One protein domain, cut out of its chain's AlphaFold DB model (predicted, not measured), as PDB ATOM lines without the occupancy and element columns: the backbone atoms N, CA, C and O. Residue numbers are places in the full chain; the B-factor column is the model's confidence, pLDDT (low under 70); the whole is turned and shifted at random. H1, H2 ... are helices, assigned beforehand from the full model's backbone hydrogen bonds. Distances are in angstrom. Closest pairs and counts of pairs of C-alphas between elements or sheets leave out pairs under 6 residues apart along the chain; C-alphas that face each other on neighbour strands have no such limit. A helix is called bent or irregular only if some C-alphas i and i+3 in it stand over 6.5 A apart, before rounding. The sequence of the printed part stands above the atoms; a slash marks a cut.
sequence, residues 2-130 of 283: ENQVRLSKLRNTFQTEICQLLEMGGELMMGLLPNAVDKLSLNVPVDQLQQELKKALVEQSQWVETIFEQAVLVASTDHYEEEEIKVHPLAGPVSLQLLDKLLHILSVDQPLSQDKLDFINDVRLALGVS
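Overview. This is residues 2 to 130 of the 283 residues of the protein "TerB family tellurite resistance protein" of Proteobacteria bacterium (UniProt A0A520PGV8). Two long helices, H1 and H2, run side by side as a hairpin, and a shorter helical hairpin, H3 and H4, packs on one half of it, completing a bundle of four helices. Residues 39 to 44 stick out at one end. The printed part, 129 residues with four named helices and no named strand, is all helix: a rod of 53 by 26 by 19 A, only just loose, close to compact, radius of gyration of the C-alphas 17.1 A.

Arrangement. H1, residues 2 to 40, touches H2, residues 46 to 77, opposite ways at a shallow tilt of 18 degrees; the closest C-alphas, of Cys 19 and Ser 61, are 5.8 A apart. H3, residues 92 to 106, touches H1 at its residues 7 to 22 alone, the closest C-alphas being Phe 14 and Lys 101, 6.3 A. H4, residues 114 to 127, is apart from H1. Every O i to N i+4 pair is within hydrogen-bond range in H2, H3 and H4; in H1, 33 of 35.

Along the chain. H1 begins at C-alpha 2, (61.892, 86.161, 53.098), and spans 54.5 A; it is irregular, C-alphas 31 and 34 being 7.0 A apart. H2 spans 46.4 A. H4 ends at C-alpha 127, (61.016, 88.121, 84.485).

Size, cuts and confidence. The printed part has no cut. The link from H2 to H3 is long. No printed residue is under 70 in pLDDT.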
ATOM      1  N   GLU A   2      61.660  87.518  52.562       72.25
ATOM      2  CA  GLU A   2      61.892  86.161  53.098       72.25
ATOM      3  C   GLU A   2      62.208  86.130  54.607       72.25
ATOM      4  O   GLU A   2      61.589  85.361  55.342       72.25
ATOM      5  N   ASN A   3      63.056  87.045  55.098       78.25
ATOM      6  CA  ASN A   3      63.380  87.140  56.528       78.25
ATOM      7  C   ASN A   3      62.143  87.478  57.396       78.25
ATOM      8  O   ASN A   3      61.843  86.781  58.357       78.25
ATOM      9  N   GLN A   4      61.322  88.456  56.993       81.81
ATOM     10  CA  GLN A   4      60.073  88.784  57.707       81.81
ATOM     11  C   GLN A   4      59.087  87.607  57.772       81.81
ATOM     12  O   GLN A   4      58.429  87.410  58.792       81.81
ATOM     13  N   VAL A   5      58.995  86.799  56.709       86.25
ATOM     14  CA  VAL A   5      58.157  85.589  56.706       86.25
ATOM     15  C   VAL A   5      58.708  84.547  57.683       86.25
ATOM     16  O   VAL A   5      57.936  83.941  58.429       86.25
ATOM     17  N   ARG A   6      60.033  84.358  57.725       88.69
ATOM     18  CA  ARG A   6      60.698  83.440  58.662       88.69
ATOM     19  C   ARG A   6      60.519  83.882  60.116       88.69
ATOM     20  O   ARG A   6      60.115  83.060  60.936       88.69
ATOM     21  N   LEU A   7      60.737  85.163  60.413       90.62
ATOM     22  CA  LEU A   7      60.526  85.752  61.737       90.62
ATOM     23  C   LEU A   7      59.069  85.625  62.183       90.62
ATOM     24  O   LEU A   7      58.809  85.170  63.291       90.62
ATOM     25  N   SER A   8      58.107  85.931  61.306       88.69
ATOM     26  CA  SER A   8      56.682  85.770  61.617       88.69
ATOM     27  C   SER A   8      56.313  84.312  61.905       88.69
ATOM     28  O   SER A   8      55.556  84.039  62.837       88.69
ATOM     29  N   LYS A   9      56.880  83.359  61.154       92.50
ATOM     30  CA  LYS A   9      56.672  81.928  61.401       92.50
ATOM     31  C   LYS A   9      57.239  81.504  62.759       92.50
ATOM     32  O   LYS A   9      56.522  80.861  63.518       92.50
ATOM     33  N   LEU A  10      58.482  81.885  63.065       92.75
ATOM     34  CA  LEU A  10      59.124  81.585  64.350       92.75
ATOM     35  C   LEU A  10      58.350  82.194  65.516       92.75
ATOM     36  O   LEU A  10      58.022  81.476  66.453       92.75
ATOM     37  N   ARG A  11      57.973  83.473  65.405       94.69
ATOM     38  CA  ARG A  11      57.125  84.168  66.376       94.69
ATOM     39  C   ARG A  11      55.855  83.378  66.661       94.69
ATOM     40  O   ARG A  11      55.603  83.041  67.807       94.69
ATOM     41  N   ASN A  12      55.085  83.039  65.626       92.88
ATOM     42  CA  ASN A  12      53.814  82.338  65.802       92.88
ATOM     43  C   ASN A  12      54.006  80.960  66.456       92.88
ATOM     44  O   ASN A  12      53.236  80.595  67.341       92.88
ATOM     45  N   THR A  13      55.027  80.198  66.045       95.94
ATOM     46  CA  THR A  13      55.335  78.890  66.644       95.94
ATOM     47  C   THR A  13      55.724  79.033  68.115       95.94
ATOM     48  O   THR A  13      55.116  78.399  68.973       95.94
ATOM     49  N   PHE A  14      56.679  79.905  68.424       96.94
ATOM     50  CA  PHE A  14      57.208  80.079  69.775       96.94
ATOM     51  C   PHE A  14      56.205  80.703  70.743       96.94
ATOM     52  O   PHE A  14      56.082  80.229  71.871       96.94
ATOM     53  N   GLN A  15      55.443  81.702  70.297       94.56
ATOM     54  CA  GLN A  15      54.340  82.280  71.062       94.56
ATOM     55  C   GLN A  15      53.306  81.207  71.413       94.56
ATOM     56  O   GLN A  15      52.928  81.083  72.574       94.56
ATOM     57  N   THR A  16      52.903  80.385  70.437       94.69
ATOM     58  CA  THR A  16      51.935  79.301  70.670       94.69
ATOM     59  C   THR A  16      52.448  78.311  71.715       94.69
ATOM     60  O   THR A  16      51.707  77.941  72.618       94.69
ATOM     61  N   GLU A  17      53.717  77.904  71.630       95.50
ATOM     62  CA  GLU A  17      54.324  76.976  72.591       95.50
ATOM     63  C   GLU A  17      54.355  77.548  74.017       95.50
ATOM     64  O   GLU A  17      54.011  76.844  74.967       95.50
ATOM     65  N   ILE A  18      54.723  78.825  74.187       95.94
ATOM     66  CA  ILE A  18      54.727  79.465  75.512       95.94
ATOM     67  C   ILE A  18      53.301  79.623  76.052       95.94
ATOM     68  O   ILE A  18      53.056  79.275  77.206       95.94
ATOM     69  N   CYS A  19      52.345  80.074  75.236       92.88
ATOM     70  CA  CYS A  19      50.949  80.199  75.659       92.88
ATOM     71  C   CYS A  19      50.353  78.842  76.065       92.88
ATOM     72  O   CYS A  19      49.683  78.758  77.089       92.88
ATOM     73  N   GLN A  20      50.673  77.757  75.352       94.06
ATOM     74  CA  GLN A  20      50.261  76.403  75.741       94.06
ATOM     75  C   GLN A  20      50.847  75.978  77.093       94.06
ATOM     76  O   GLN A  20      50.154  75.352  77.897       94.06
ATOM     77  N   LEU A  21      52.107  76.319  77.384       93.75
ATOM     78  CA  LEU A  21      52.706  76.055  78.698       93.75
ATOM     79  C   LEU A  21      51.987  76.821  79.816       93.75
ATOM     80  O   LEU A  21      51.765  76.256  80.890       93.75
ATOM     81  N   LEU A  22      51.605  78.078  79.565       92.50
ATOM     82  CA  LEU A  22      50.823  78.879  80.507       92.50
ATOM     83  C   LEU A  22      49.437  78.274  80.740       92.50
ATOM     84  O   LEU A  22      49.036  78.106  81.890       92.50
ATOM     85  N   GLU A  23      48.738  77.883  79.674       91.75
ATOM     86  CA  GLU A  23      47.422  77.241  79.748       91.75
ATOM     87  C   GLU A  23      47.474  75.938  80.552       91.75
ATOM     88  O   GLU A  23      46.735  75.792  81.526       91.75
ATOM     89  N   MET A  24      48.402  75.032  80.227       91.75
ATOM     90  CA  MET A  24      48.573  73.772  80.959       91.75
ATOM     91  C   MET A  24      48.911  74.005  82.437       91.75
ATOM     92  O   MET A  24      48.353  73.349  83.319       91.75
ATOM     93  N   GLY A  25      49.810  74.950  82.734       88.69
ATOM     94  CA  GLY A  25      50.135  75.327  84.110       88.69
ATOM     95  C   GLY A  25      48.924  75.893  84.857       88.69
ATOM     96  O   GLY A  25      48.673  75.536  86.011       88.69
ATOM     97  N   GLY A  26      48.134  76.722  84.178       88.31
ATOM     98  CA  GLY A  26      46.883  77.279  84.670       88.31
ATOM     99  C   GLY A  26      45.838  76.216  84.996       88.31
ATOM    100  O   GLY A  26      45.253  76.242  86.079       88.31
ATOM    101  N   GLU A  27      45.628  75.253  84.100       89.62
ATOM    102  CA  GLU A  27      44.707  74.128  84.300       89.62
ATOM    103  C   GLU A  27      45.107  73.259  85.493       89.62
ATOM    104  O   GLU A  27      44.265  72.937  86.339       89.62
ATOM    105  N   LEU A  28      46.399  72.940  85.613       89.19
ATOM    106  CA  LEU A  28      46.933  72.200  86.756       89.19
ATOM    107  C   LEU A  28      46.673  72.948  88.066       89.19
ATOM    108  O   LEU A  28      46.158  72.364  89.020       89.19
ATOM    109  N   MET A  29      46.970  74.248  88.110       86.81
ATOM    110  CA  MET A  29      46.717  75.075  89.290       86.81
ATOM    111  C   MET A  29      45.224  75.130  89.628       86.81
ATOM    112  O   MET A  29      44.858  74.889  90.779       86.81
ATOM    113  N   MET A  30      44.352  75.352  88.640       87.75
ATOM    114  CA  MET A  30      42.897  75.358  88.834       87.75
ATOM    115  C   MET A  30      42.376  74.039  89.420       87.75
ATOM    116  O   MET A  30      41.505  74.071  90.293       87.75
ATOM    117  N   GLY A  31      42.920  72.897  88.985       88.06
ATOM    118  CA  GLY A  31      42.570  71.575  89.514       88.06
ATOM    119  C   GLY A  31      43.075  71.314  90.938       88.06
ATOM    120  O   GLY A  31      42.456  70.556  91.685       88.06
ATOM    121  N   LEU A  32      44.174  71.955  91.346       88.31
ATOM    122  CA  LEU A  32      44.757  71.817  92.686       88.31
ATOM    123  C   LEU A  32      44.137  72.766  93.722       88.31
ATOM    124  O   LEU A  32      44.159  72.447  94.915       88.31
ATOM    125  N   LEU A  33      43.570  73.897  93.288       87.88
ATOM    126  CA  LEU A  33      43.006  74.933  94.162       87.88
ATOM    127  C   LEU A  33      42.011  74.414  95.216       87.88
ATOM    128  O   LEU A  33      42.190  74.786  96.376       87.88
ATOM    129  N   PRO A  34      41.024  73.546  94.900       85.31
ATOM    130  CA  PRO A  34      40.075  73.057  95.905       85.31
ATOM    131  C   PRO A  34      40.780  72.376  97.086       85.31
ATOM    132  O   PRO A  34      40.574  72.729  98.243       85.31
ATOM    133  N   ASN A  35      41.719  71.477  96.781       85.38
ATOM    134  CA  ASN A  35      42.485  70.750  97.792       85.38
ATOM    135  C   ASN A  35      43.441  71.663  98.574       85.38
ATOM    136  O   ASN A  35      43.727  71.405  99.744       85.38
ATOM    137  N   ALA A  36      43.989  72.694  97.925       83.06
ATOM    138  CA  ALA A  36      44.905  73.638  98.553       83.06
ATOM    139  C   ALA A  36      44.179  74.559  99.543       83.06
ATOM    140  O   ALA A  36      44.670  74.748 100.654       83.06
ATOM    141  N   VAL A  37      43.005  75.079  99.172       83.88
ATOM    142  CA  VAL A  37      42.167  75.923 100.039       83.88
ATOM    143  C   VAL A  37      41.764  75.166 101.303       83.88
ATOM    144  O   VAL A  37      41.951  75.694 102.401       83.88
ATOM    145  N   ASP A  38      41.332  73.911 101.158       80.00
ATOM    146  CA  ASP A  38      40.953  73.053 102.286       80.00
ATOM    147  C   ASP A  38      42.137  72.772 103.226       80.00
ATOM    148  O   ASP A  38      42.025  72.906 104.446       80.00
ATOM    149  N   LYS A  39      43.306  72.412 102.676       83.56
ATOM    150  CA  LYS A  39      44.497  72.076 103.480       83.56
ATOM    151  C   LYS A  39      45.143  73.281 104.155       83.56
ATOM    152  O   LYS A  39      45.726  73.127 105.226       83.56
ATOM    153  N   LEU A  40      45.080  74.453 103.528       82.75
ATOM    154  CA  LEU A  40      45.688  75.686 104.032       82.75
ATOM    155  C   LEU A  40      44.708  76.547 104.840       82.75
ATOM    156  O   LEU A  40      45.114  77.584 105.358       82.75
ATOM    157  N   SER A  41      43.443  76.121 104.975       81.88
ATOM    158  CA  SER A  41      42.390  76.862 105.688       81.88
ATOM    159  C   SER A  41      42.260  78.310 105.195       81.88
ATOM    160  O   SER A  41      42.175  79.252 105.985       81.88
ATOM    161  N   LEU A  42      42.296  78.501 103.872       81.12
ATOM    162  CA  LEU A  42      42.187  79.827 103.267       81.12
ATOM    163  C   LEU A  42      40.733  80.315 103.324       81.12
ATOM    164  O   LEU A  42      39.819  79.622 102.894       81.12
ATOM    165  N   ASN A  43      40.523  81.551 103.783       82.25
ATOM    166  CA  ASN A  43      39.195  82.178 103.876       82.25
ATOM    167  C   ASN A  43      38.701  82.779 102.543       82.25
ATOM    168  O   ASN A  43      37.898  83.712 102.546       82.25
ATOM    169  N   VAL A  44      39.199  82.290 101.404       83.69
ATOM    170  CA  VAL A  44      38.857  82.811 100.072       83.69
ATOM    171  C   VAL A  44      38.097  81.737  99.290       83.69
ATOM    172  O   VAL A  44      38.578  80.605  99.216       83.69
ATOM    173  N   PRO A  45      36.936  82.059  98.690       87.62
ATOM    174  CA  PRO A  45      36.209  81.117  97.847       87.62
ATOM    175  C   PRO A  45      37.067  80.615  96.679       87.62
ATOM    176  O   PRO A  45      37.694  81.410  95.976       87.62
ATOM    177  N   VAL A  46      37.042  79.302  96.429       86.44
ATOM    178  CA  VAL A  46      37.762  78.664  95.310       86.44
ATOM    179  C   VAL A  46      37.406  79.321  93.974       86.44
ATOM    180  O   VAL A  46      38.301  79.611  93.185       86.44
ATOM    181  N   ASP A  47      36.126  79.633  93.752       86.12
ATOM    182  CA  ASP A  47      35.650  80.280  92.522       86.12
ATOM    183  C   ASP A  47      36.296  81.654  92.294       86.12
ATOM    184  O   ASP A  47      36.618  82.011  91.161       86.12
ATOM    185  N   GLN A  48      36.533  82.415  93.367       88.62
ATOM    186  CA  GLN A  48      37.192  83.718  93.281       88.62
ATOM    187  C   GLN A  48      38.668  83.556  92.895       88.62
ATOM    188  O   GLN A  48      39.149  84.251  92.005       88.62
ATOM    189  N   LEU A  49      39.375  82.596  93.501       86.50
ATOM    190  CA  LEU A  49      40.769  82.294  93.147       86.50
ATOM    191  C   LEU A  49      40.900  81.785  91.707       86.50
ATOM    192  O   LEU A  49      41.843  82.146  91.008       86.50
ATOM    193  N   GLN A  50      39.944  80.979  91.237       88.19
ATOM    194  CA  GLN A  50      39.908  80.516  89.851       88.19
ATOM    195  C   GLN A  50      39.664  81.661  88.860       88.19
ATOM    196  O   GLN A  50      40.255  81.659  87.780       88.19
ATOM    197  N   GLN A  51      38.820  82.641  89.199       89.62
ATOM    198  CA  GLN A  51      38.608  83.828  88.361       89.62
ATOM    199  C   GLN A  51      39.862  84.704  88.277       89.62
ATOM    200  O   GLN A  51      40.254  85.082  87.173       89.62
ATOM    201  N   GLU A  52      40.520  84.972  89.406       89.19
ATOM    202  CA  GLU A  52      41.775  85.736  89.429       89.19
ATOM    203  C   GLU A  52      42.890  85.016  88.664       89.19
ATOM    204  O   GLU A  52      43.598  85.639  87.878       89.19
ATOM    205  N   LEU A  53      43.003  83.690  88.804       88.56
ATOM    206  CA  LEU A  53      43.971  82.900  88.042       88.56
ATOM    207  C   LEU A  53      43.702  82.969  86.533       88.56
ATOM    208  O   LEU A  53      44.631  83.180  85.760       88.56
ATOM    209  N   LYS A  54      42.441  82.847  86.095       90.31
ATOM    210  CA  LYS A  54      42.079  83.001  84.675       90.31
ATOM    211  C   LYS A  54      42.429  84.386  84.144       90.31
ATOM    212  O   LYS A  54      42.952  84.495  83.043       90.31
ATOM    213  N   LYS A  55      42.147  85.433  84.921       91.31
ATOM    214  CA  LYS A  55      42.495  86.807  84.557       91.31
ATOM    215  C   LYS A  55      44.012  86.973  84.422       91.31
ATOM    216  O   LYS A  55      44.464  87.471  83.398       91.31
ATOM    217  N   ALA A  56      44.779  86.482  85.394       89.69
ATOM    218  CA  ALA A  56      46.238  86.529  85.361       89.69
ATOM    219  C   ALA A  56      46.819  85.770  84.157       89.69
ATOM    220  O   ALA A  56      47.750  86.260  83.532       89.69
ATOM    221  N   LEU A  57      46.255  84.612  83.791       90.69
ATOM    222  CA  LEU A  57      46.677  83.861  82.603       90.69
ATOM    223  C   LEU A  57      46.431  84.643  81.307       90.69
ATOM    224  O   LEU A  57      47.286  84.643  80.429       90.69
ATOM    225  N   VAL A  58      45.292  85.334  81.188       92.12
ATOM    226  CA  VAL A  58      45.007  86.187  80.021       92.12
ATOM    227  C   VAL A  58      46.004  87.343  79.936       92.12
ATOM    228  O   VAL A  58      46.533  87.602  78.857       92.12
ATOM    229  N   GLU A  59      46.285  88.008  81.058       92.19
ATOM    230  CA  GLU A  59      47.260  89.105  81.124       92.19
ATOM    231  C   GLU A  59      48.684  88.616  80.794       92.19
ATOM    232  O   GLU A  59      49.375  89.244  79.990       92.19
ATOM    233  N   GLN A  60      49.088  87.449  81.317       92.50
ATOM    234  CA  GLN A  60      50.371  86.810  81.004       92.50
ATOM    235  C   GLN A  60      50.489  86.469  79.521       92.50
ATOM    236  O   GLN A  60      51.512  86.775  78.912       92.50
ATOM    237  N   SER A  61      49.458  85.856  78.931       93.19
ATOM    238  CA  SER A  61      49.462  85.526  77.507       93.19
ATOM    239  C   SER A  61      49.602  86.792  76.670       93.19
ATOM    240  O   SER A  61      50.543  86.875  75.894       93.19
ATOM    241  N   GLN A  62      48.770  87.815  76.892       93.69
ATOM    242  CA  GLN A  62      48.849  89.095  76.167       93.69
ATOM    243  C   GLN A  62      50.225  89.763  76.284       93.69
ATOM    244  O   GLN A  62      50.739  90.324  75.312       93.69
ATOM    245  N   TRP A  63      50.835  89.690  77.466       94.62
ATOM    246  CA  TRP A  63      52.191  90.177  77.677       94.62
ATOM    247  C   TRP A  63      53.204  89.389  76.835       94.62
ATOM    248  O   TRP A  63      53.978  89.997  76.104       94.62
ATOM    249  N   VAL A  64      53.142  88.051  76.845       95.00
ATOM    250  CA  VAL A  64      53.993  87.192  76.003       95.00
ATOM    251  C   VAL A  64      53.836  87.532  74.518       95.00
ATOM    252  O   VAL A  64      54.843  87.650  73.822       95.00
ATOM    253  N   GLU A  65      52.608  87.738  74.028       94.44
ATOM    254  CA  GLU A  65      52.365  88.138  72.632       94.44
ATOM    255  C   GLU A  65      53.068  89.460  72.301       94.44
ATOM    256  O   GLU A  65      53.786  89.545  71.306       94.44
ATOM    257  N   THR A  66      52.934  90.456  73.181       94.25
ATOM    258  CA  THR A  66      53.553  91.779  73.012       94.25
ATOM    259  C   THR A  66      55.080  91.680  72.952       94.25
ATOM    260  O   THR A  66      55.703  92.266  72.067       94.25
ATOM    261  N   ILE A  67      55.696  90.895  73.842       95.81
ATOM    262  CA  ILE A  67      57.154  90.699  73.860       95.81
ATOM    263  C   ILE A  67      57.640  90.007  72.581       95.81
ATOM    264  O   ILE A  67      58.666  90.388  72.019       95.81
ATOM    265  N   PHE A  68      56.900  89.022  72.070       96.75
ATOM    266  CA  PHE A  68      57.229  88.371  70.801       96.75
ATOM    267  C   PHE A  68      57.088  89.314  69.595       96.75
ATOM    268  O   PHE A  68      57.878  89.227  68.652       96.75
ATOM    269  N   GLU A  69      56.108  90.219  69.603       94.31
ATOM    270  CA  GLU A  69      55.971  91.258  68.577       94.31
ATOM    271  C   GLU A  69      57.134  92.252  68.608       94.31
ATOM    272  O   GLU A  69      57.725  92.527  67.560       94.31
ATOM    273  N   GLN A  70      57.515  92.718  69.800       94.44
ATOM    274  CA  GLN A  70      58.681  93.580  69.989       94.44
ATOM    275  C   GLN A  70      59.972  92.886  69.544       94.44
ATOM    276  O   GLN A  70      60.751  93.474  68.801       94.44
ATOM    277  N   ALA A  71      60.169  91.609  69.882       95.38
ATOM    278  CA  ALA A  71      61.355  90.863  69.462       95.38
ATOM    279  C   ALA A  71      61.484  90.762  67.936       95.38
ATOM    280  O   ALA A  71      62.585  90.877  67.401       95.38
ATOM    281  N   VAL A  72      60.374  90.579  67.212       95.06
ATOM    282  CA  VAL A  72      60.385  90.595  65.740       95.06
ATOM    283  C   VAL A  72      60.705  91.985  65.200       95.06
ATOM    284  O   VAL A  72      61.417  92.084  64.196       95.06
ATOM    285  N   LEU A  73      60.193  93.043  65.836       93.56
ATOM    286  CA  LEU A  73      60.508  94.418  65.462       93.56
ATOM    287  C   LEU A  73      62.008  94.679  65.623       93.56
ATOM    288  O   LEU A  73      62.657  94.964  64.620       93.56
ATOM    289  N   VAL A  74      62.558  94.451  66.820       94.50
ATOM    290  CA  VAL A  74      63.987  94.620  67.134       94.50
ATOM    291  C   VAL A  74      64.858  93.758  66.215       94.50
ATOM    292  O   VAL A  74      65.832  94.246  65.650       94.50
ATOM    293  N   ALA A  75      64.485  92.498  65.964       93.06
ATOM    294  CA  ALA A  75      65.211  91.632  65.030       93.06
ATOM    295  C   ALA A  75      65.217  92.158  63.582       93.06
ATOM    296  O   ALA A  75      66.136  91.857  62.824       93.06
ATOM    297  N   SER A  76      64.187  92.912  63.183       91.25
ATOM    298  CA  SER A  76      64.032  93.432  61.821       91.25
ATOM    299  C   SER A  76      64.663  94.809  61.624       91.25
ATOM    300  O   SER A  76      65.096  95.115  60.512       91.25
ATOM    301  N   THR A  77      64.655  95.653  62.655       91.44
ATOM    302  CA  THR A  77      65.154  97.035  62.603       91.44
ATOM    303  C   THR A  77      66.571  97.174  63.134       91.44
ATOM    304  O   THR A  77      67.223  98.156  62.792       91.44
ATOM    305  N   ASP A  78      67.031  96.207  63.935       88.94
ATOM    306  CA  ASP A  78      68.261  96.292  64.729       88.94
ATOM    307  C   ASP A  78      68.293  97.559  65.600       88.94
ATOM    308  O   ASP A  78      69.334  98.177  65.783       88.94
ATOM    309  N   HIS A  79      67.104  97.959  66.067       92.38
ATOM    310  CA  HIS A  79      66.863  99.163  66.855       92.38
ATOM    311  C   HIS A  79      65.913  98.832  67.998       92.38
ATOM    312  O   HIS A  79      64.828  98.292  67.745       92.38
ATOM    313  N   TYR A  80      66.307  99.174  69.219       92.50
ATOM    314  CA  TYR A  80      65.484  99.059  70.419       92.50
ATOM    315  C   TYR A  80      65.422 100.414  71.121       92.50
ATOM    316  O   TYR A  80      66.440 100.995  71.484       92.50
ATOM    317  N   GLU A  81      64.207 100.933  71.300       86.62
ATOM    318  CA  GLU A  81      63.986 102.098  72.151       86.62
ATOM    319  C   GLU A  81      63.718 101.590  73.559       86.62
ATOM    320  O   GLU A  81      62.793 100.804  73.749       86.62
ATOM    321  N   GLU A  82      64.536 102.022  74.522       75.69
ATOM    322  CA  GLU A  82      64.344 101.682  75.931       75.69
ATOM    323  C   GLU A  82      62.933 102.090  76.369       75.69
ATOM    324  O   GLU A  82      62.610 103.270  76.542       75.69
ATOM    325  N   GLU A  83      62.086 101.086  76.555       76.44
ATOM    326  CA  GLU A  83      60.738 101.230  77.068       76.44
ATOM    327  C   GLU A  83      60.602 100.421  78.356       76.44
ATOM    328  O   GLU A  83      61.216  99.372  78.544       76.44
ATOM    329  N   GLU A  84      59.757 100.897  79.270       78.94
ATOM    330  CA  GLU A  84      59.491 100.172  80.507       78.94
ATOM    331  C   GLU A  84      58.728  98.870  80.204       78.94
ATOM    332  O   GLU A  84      57.502  98.859  80.037       78.94
ATOM    333  N   ILE A  85      59.451  97.747  80.167       86.44
ATOM    334  CA  ILE A  85      58.839  96.421  80.089       86.44
ATOM    335  C   ILE A  85      58.177  96.111  81.430       86.44
ATOM    336  O   ILE A  85      58.827  95.871  82.450       86.44
ATOM    337  N   LYS A  86      56.841  96.090  81.427       86.56
ATOM    338  CA  LYS A  86      56.050  95.778  82.620       86.56
ATOM    339  C   LYS A  86      56.425  94.404  83.169       86.56
ATOM    340  O   LYS A  86      56.411  93.415  82.440       86.56
ATOM    341  N   VAL A  87      56.677  94.352  84.474       84.44
ATOM    342  CA  VAL A  87      56.949  93.112  85.208       84.44
ATOM    343  C   VAL A  87      55.721  92.210  85.147       84.44
ATOM    344  O   VAL A  87      54.661  92.563  85.667       84.44
ATOM    345  N   HIS A  88      55.885  91.024  84.564       80.31
ATOM    346  CA  HIS A  88      54.877  89.976  84.618       80.31
ATOM    347  C   HIS A  88      55.519  88.681  85.123       80.31
ATOM    348  O   HIS A  88      56.310  88.065  84.408       80.31
ATOM    349  N   PRO A  89      55.219  88.243  86.361       78.50
ATOM    350  CA  PRO A  89      55.871  87.072  86.918       78.50
ATOM    351  C   PRO A  89      55.424  85.830  86.150       78.50
ATOM    352  O   PRO A  89      54.231  85.523  86.089       78.50
ATOM    353  N   LEU A  90      56.395  85.113  85.592       88.12
ATOM    354  CA  LEU A  90      56.228  83.779  85.031       88.12
ATOM    355  C   LEU A  90      56.977  82.769  85.904       88.12
ATOM    356  O   LEU A  90      57.915  83.110  86.629       88.12
ATOM    357  N   ALA A  91      56.563  81.505  85.852       87.69
ATOM    358  CA  ALA A  91      57.318  80.443  86.503       87.69
ATOM    359  C   ALA A  91      58.720  80.353  85.877       87.69
ATOM    360  O   ALA A  91      58.839  80.361  84.655       87.69
ATOM    361  N   GLY A  92      59.767  80.198  86.695       88.94
ATOM    362  CA  GLY A  92      61.166  80.218  86.236       88.94
ATOM    363  C   GLY A  92      61.464  79.382  84.976       88.94
ATOM    364  O   GLY A  92      62.071  79.911  84.046       88.94
ATOM    365  N   PRO A  93      60.993  78.121  84.865       91.19
ATOM    366  CA  PRO A  93      61.181  77.320  83.650       91.19
ATOM    367  C   PRO A  93      60.507  77.889  82.392       91.19
ATOM    368  O   PRO A  93      60.992  77.659  81.288       91.19
ATOM    369  N   VAL A  94      59.389  78.605  82.541       93.94
ATOM    370  CA  VAL A  94      58.701  79.284  81.431       93.94
ATOM    371  C   VAL A  94      59.450  80.561  81.060       93.94
ATOM    372  O   VAL A  94      59.653  80.807  79.876       93.94
ATOM    373  N   SER A  95      59.945  81.319  82.046       95.25
ATOM    374  CA  SER A  95      60.778  82.507  81.814       95.25
ATOM    375  C   SER A  95      62.028  82.181  80.992       95.25
ATOM    376  O   SER A  95      62.332  82.881  80.030       95.25
ATOM    377  N   LEU A  96      62.732  81.092  81.329       95.75
ATOM    378  CA  LEU A  96      63.922  80.660  80.587       95.75
ATOM    379  C   LEU A  96      63.590  80.208  79.161       95.75
ATOM    380  O   LEU A  96      64.305  80.569  78.234       95.75
ATOM    381  N   GLN A  97      62.496  79.464  78.970       96.38
ATOM    382  CA  GLN A  97      62.053  79.059  77.629       96.38
ATOM    383  C   GLN A  97      61.604  80.243  76.774       96.38
ATOM    384  O   GLN A  97      61.805  80.229  75.562       96.38
ATOM    385  N   LEU A  98      60.990  81.260  77.381       97.25
ATOM    386  CA  LEU A  98      60.649  82.491  76.684       97.25
ATOM    387  C   LEU A  98      61.926  83.195  76.208       97.25
ATOM    388  O   LEU A  98      62.053  83.453  75.017       97.25
ATOM    389  N   LEU A  99      62.890  83.435  77.103       97.62
ATOM    390  CA  LEU A  99      64.157  84.096  76.764       97.62
ATOM    391  C   LEU A  99      64.944  83.340  75.683       97.62
ATOM    392  O   LEU A  99      65.420  83.964  74.739       97.62
ATOM    393  N   ASP A 100      65.016  82.011  75.769       97.38
ATOM    394  CA  ASP A 100      65.628  81.151  74.748       97.38
ATOM    395  C   ASP A 100      64.995  81.363  73.360       97.38
ATOM    396  O   ASP A 100      65.676  81.638  72.369       97.38
ATOM    397  N   LYS A 101      63.661  81.341  73.290       97.38
ATOM    398  CA  LYS A 101      62.916  81.558  72.041       97.38
ATOM    399  C   LYS A 101      63.076  82.976  71.494       97.38
ATOM    400  O   LYS A 101      63.145  83.147  70.277       97.38
ATOM    401  N   LEU A 102      63.134  83.985  72.363       97.62
ATOM    402  CA  LEU A 102      63.386  85.368  71.955       97.62
ATOM    403  C   LEU A 102      64.794  85.511  71.376       97.62
ATOM    404  O   LEU A 102      64.943  86.071  70.293       97.62
ATOM    405  N   LEU A 103      65.808  84.930  72.021       97.12
ATOM    406  CA  LEU A 103      67.176  84.915  71.502       97.12
ATOM    407  C   LEU A 103      67.249  84.254  70.123       97.12
ATOM    408  O   LEU A 103      67.859  84.814  69.213       97.12
ATOM    409  N   HIS A 104      66.549  83.133  69.929       94.81
ATOM    410  CA  HIS A 104      66.434  82.489  68.621       94.81
ATOM    411  C   HIS A 104      65.835  83.398  67.542       94.81
ATOM    412  O   HIS A 104      66.256  83.292  66.392       94.81
ATOM    413  N   ILE A 105      64.868  84.262  67.879       95.31
ATOM    414  CA  ILE A 105      64.278  85.251  66.956       95.31
ATOM    415  C   ILE A 105      65.275  86.378  66.658       95.31
ATOM    416  O   ILE A 105      65.459  86.753  65.500       95.31
ATOM    417  N   LEU A 106      65.945  86.901  67.684       95.44
ATOM    418  CA  LEU A 106      66.882  88.021  67.551       95.44
ATOM    419  C   LEU A 106      68.142  87.635  66.757       95.44
ATOM    420  O   LEU A 106      68.763  88.494  66.124       95.44
ATOM    421  N   SER A 107      68.490  86.345  66.742       92.06
ATOM    422  CA  SER A 107      69.686  85.814  66.087       92.06
ATOM    423  C   SER A 107      69.441  85.149  64.722       92.06
ATOM    424  O   SER A 107      70.319  84.430  64.245       92.06
ATOM    425  N   VAL A 108      68.257  85.298  64.104       85.56
ATOM    426  CA  VAL A 108      67.824  84.457  62.959       85.56
ATOM    427  C   VAL A 108      68.766  84.481  61.754       85.56
ATOM    428  O   VAL A 108      68.887  83.452  61.093       85.56
ATOM    429  N   ASP A 109      69.463  85.589  61.504       76.50
ATOM    430  CA  ASP A 109      70.413  85.727  60.385       76.50
ATOM    431  C   ASP A 109      71.620  86.624  60.715       76.50
ATOM    432  O   ASP A 109      72.493  86.847  59.878       76.50
ATOM    433  N   GLN A 110      71.671  87.177  61.926       82.50
ATOM    434  CA  GLN A 110      72.693  88.131  62.341       82.50
ATOM    435  C   GLN A 110      73.108  87.868  63.789       82.50
ATOM    436  O   GLN A 110      72.300  87.350  64.566       82.50
ATOM    437  N   PRO A 111      74.340  88.238  64.171       86.38
ATOM    438  CA  PRO A 111      74.739  88.279  65.572       86.38
ATOM    439  C   PRO A 111      73.812  89.167  66.412       86.38
ATOM    440  O   PRO A 111      73.074  90.015  65.892       86.38
ATOM    441  N   LEU A 112      73.860  88.961  67.728       92.88
ATOM    442  CA  LEU A 112      73.198  89.844  68.679       92.88
ATOM    443  C   LEU A 112      73.954  91.179  68.704       92.88
ATOM    444  O   LEU A 112      75.150  91.210  68.979       92.88
ATOM    445  N   SER A 113      73.256  92.255  68.363       93.38
ATOM    446  CA  SER A 113      73.717  93.634  68.489       93.38
ATOM    447  C   SER A 113      73.520  94.125  69.923       93.38
ATOM    448  O   SER A 113      72.888  93.446  70.735       93.38
ATOM    449  N   GLN A 114      74.036  95.317  70.216       94.12
ATOM    450  CA  GLN A 114      73.768  96.017  71.471       94.12
ATOM    451  C   GLN A 114      72.258  96.098  71.753       94.12
ATOM    452  O   GLN A 114      71.807  95.547  72.749       94.12
ATOM    453  N   ASP A 115      71.470  96.641  70.829       94.88
ATOM    454  CA  ASP A 115      70.028  96.842  71.014       94.88
ATOM    455  C   ASP A 115      69.257  95.535  71.257       94.88
ATOM    456  O   ASP A 115      68.331  95.475  72.066       94.88
ATOM    457  N   LYS A 116      69.660  94.440  70.599       95.88
ATOM    458  CA  LYS A 116      69.083  93.107  70.851       95.88
ATOM    459  C   LYS A 116      69.405  92.604  72.259       95.88
ATOM    460  O   LYS A 116      68.571  91.933  72.869       95.88
ATOM    461  N   LEU A 117      70.611  92.881  72.753       96.38
ATOM    462  CA  LEU A 117      71.035  92.513  74.102       96.38
ATOM    463  C   LEU A 117      70.362  93.390  75.160       96.38
ATOM    464  O   LEU A 117      69.935  92.847  76.175       96.38
ATOM    465  N   ASP A 118      70.195  94.686  74.904       95.62
ATOM    466  CA  ASP A 118      69.479  95.620  75.781       95.62
ATOM    467  C   ASP A 118      68.003  95.215  75.916       95.62
ATOM    468  O   ASP A 118      67.494  95.057  77.026       95.62
ATOM    469  N   PHE A 119      67.345  94.875  74.803       96.81
ATOM    470  CA  PHE A 119      65.990  94.320  74.834       96.81
ATOM    471  C   PHE A 119      65.903  93.035  75.677       96.81
ATOM    472  O   PHE A 119      65.035  92.897  76.540       96.81
ATOM    473  N   ILE A 120      66.820  92.082  75.471       97.12
ATOM    474  CA  ILE A 120      66.859  90.847  76.272       97.12
ATOM    475  C   ILE A 120      67.139  91.144  77.746       97.12
ATOM    476  O   ILE A 120      66.585  90.467  78.618       97.12
ATOM    477  N   ASN A 121      67.971  92.146  78.033       95.94
ATOM    478  CA  ASN A 121      68.257  92.605  79.380       95.94
ATOM    479  C   ASN A 121      66.979  93.092  80.085       95.94
ATOM    480  O   ASN A 121      66.679  92.643  81.193       95.94
ATOM    481  N   ASP A 122      66.176  93.920  79.429       95.31
ATOM    482  CA  ASP A 122      64.935  94.432  80.014       95.31
ATOM    483  C   ASP A 122      63.903  93.322  80.230       95.31
ATOM    484  O   ASP A 122      63.295  93.222  81.302       95.31
ATOM    485  N   VAL A 123      63.769  92.404  79.265       95.94
ATOM    486  CA  VAL A 123      62.872  91.248  79.402       95.94
ATOM    487  C   VAL A 123      63.314  90.349  80.560       95.94
ATOM    488  O   VAL A 123      62.476  89.927  81.362       95.94
ATOM    489  N   ARG A 124      64.618  90.058  80.714       95.00
ATOM    490  CA  ARG A 124      65.082  89.226  81.843       95.00
ATOM    491  C   ARG A 124      64.840  89.902  83.190       95.00
ATOM    492  O   ARG A 124      64.526  89.201  84.152       95.00
ATOM    493  N   LEU A 125      64.966  91.231  83.269       93.88
ATOM    494  CA  LEU A 125      64.736  91.990  84.495       93.88
ATOM    495  C   LEU A 125      63.252  91.941  84.863       93.88
ATOM    496  O   LEU A 125      62.923  91.639  86.011       93.88
ATOM    497  N   ALA A 126      62.364  92.107  83.878       93.50
ATOM    498  CA  ALA A 126      60.921  91.962  84.055       93.50
ATOM    499  C   ALA A 126      60.504  90.548  84.505       93.50
ATOM    500  O   ALA A 126      59.531  90.394  85.244       93.50
ATOM    501  N   LEU A 127      61.250  89.518  84.100       94.06
ATOM    502  CA  LEU A 127      61.016  88.121  84.485       94.06
ATOM    503  C   LEU A 127      61.722  87.700  85.785       94.06
ATOM    504  O   LEU A 127      61.484  86.591  86.271       94.06
ATOM    505  N   GLY A 128      62.607  88.537  86.335       92.75
ATOM    506  CA  GLY A 128      63.435  88.199  87.496       92.75
ATOM    507  C   GLY A 128      64.474  87.101  87.227       92.75
ATOM    508  O   GLY A 128      64.820  86.350  88.139       92.75
ATOM    509  N   VAL A 129      64.953  86.971  85.986       94.25
ATOM    510  CA  VAL A 129      65.954  85.969  85.586       94.25
ATOM    511  C   VAL A 129      67.370  86.527  85.750       94.25
ATOM    512  O   VAL A 129      67.657  87.682  85.419       94.25
ATOM    513  N   SER A 130      68.275  85.696  86.276       94.62
ATOM    514  CA  SER A 130      69.671  86.083  86.489       94.62
ATOM    515  C   SER A 130      70.402  86.299  85.160       94.62
ATOM    516  O   SER A 130      70.164  85.576  84.191       94.62
TER     517      SER A 130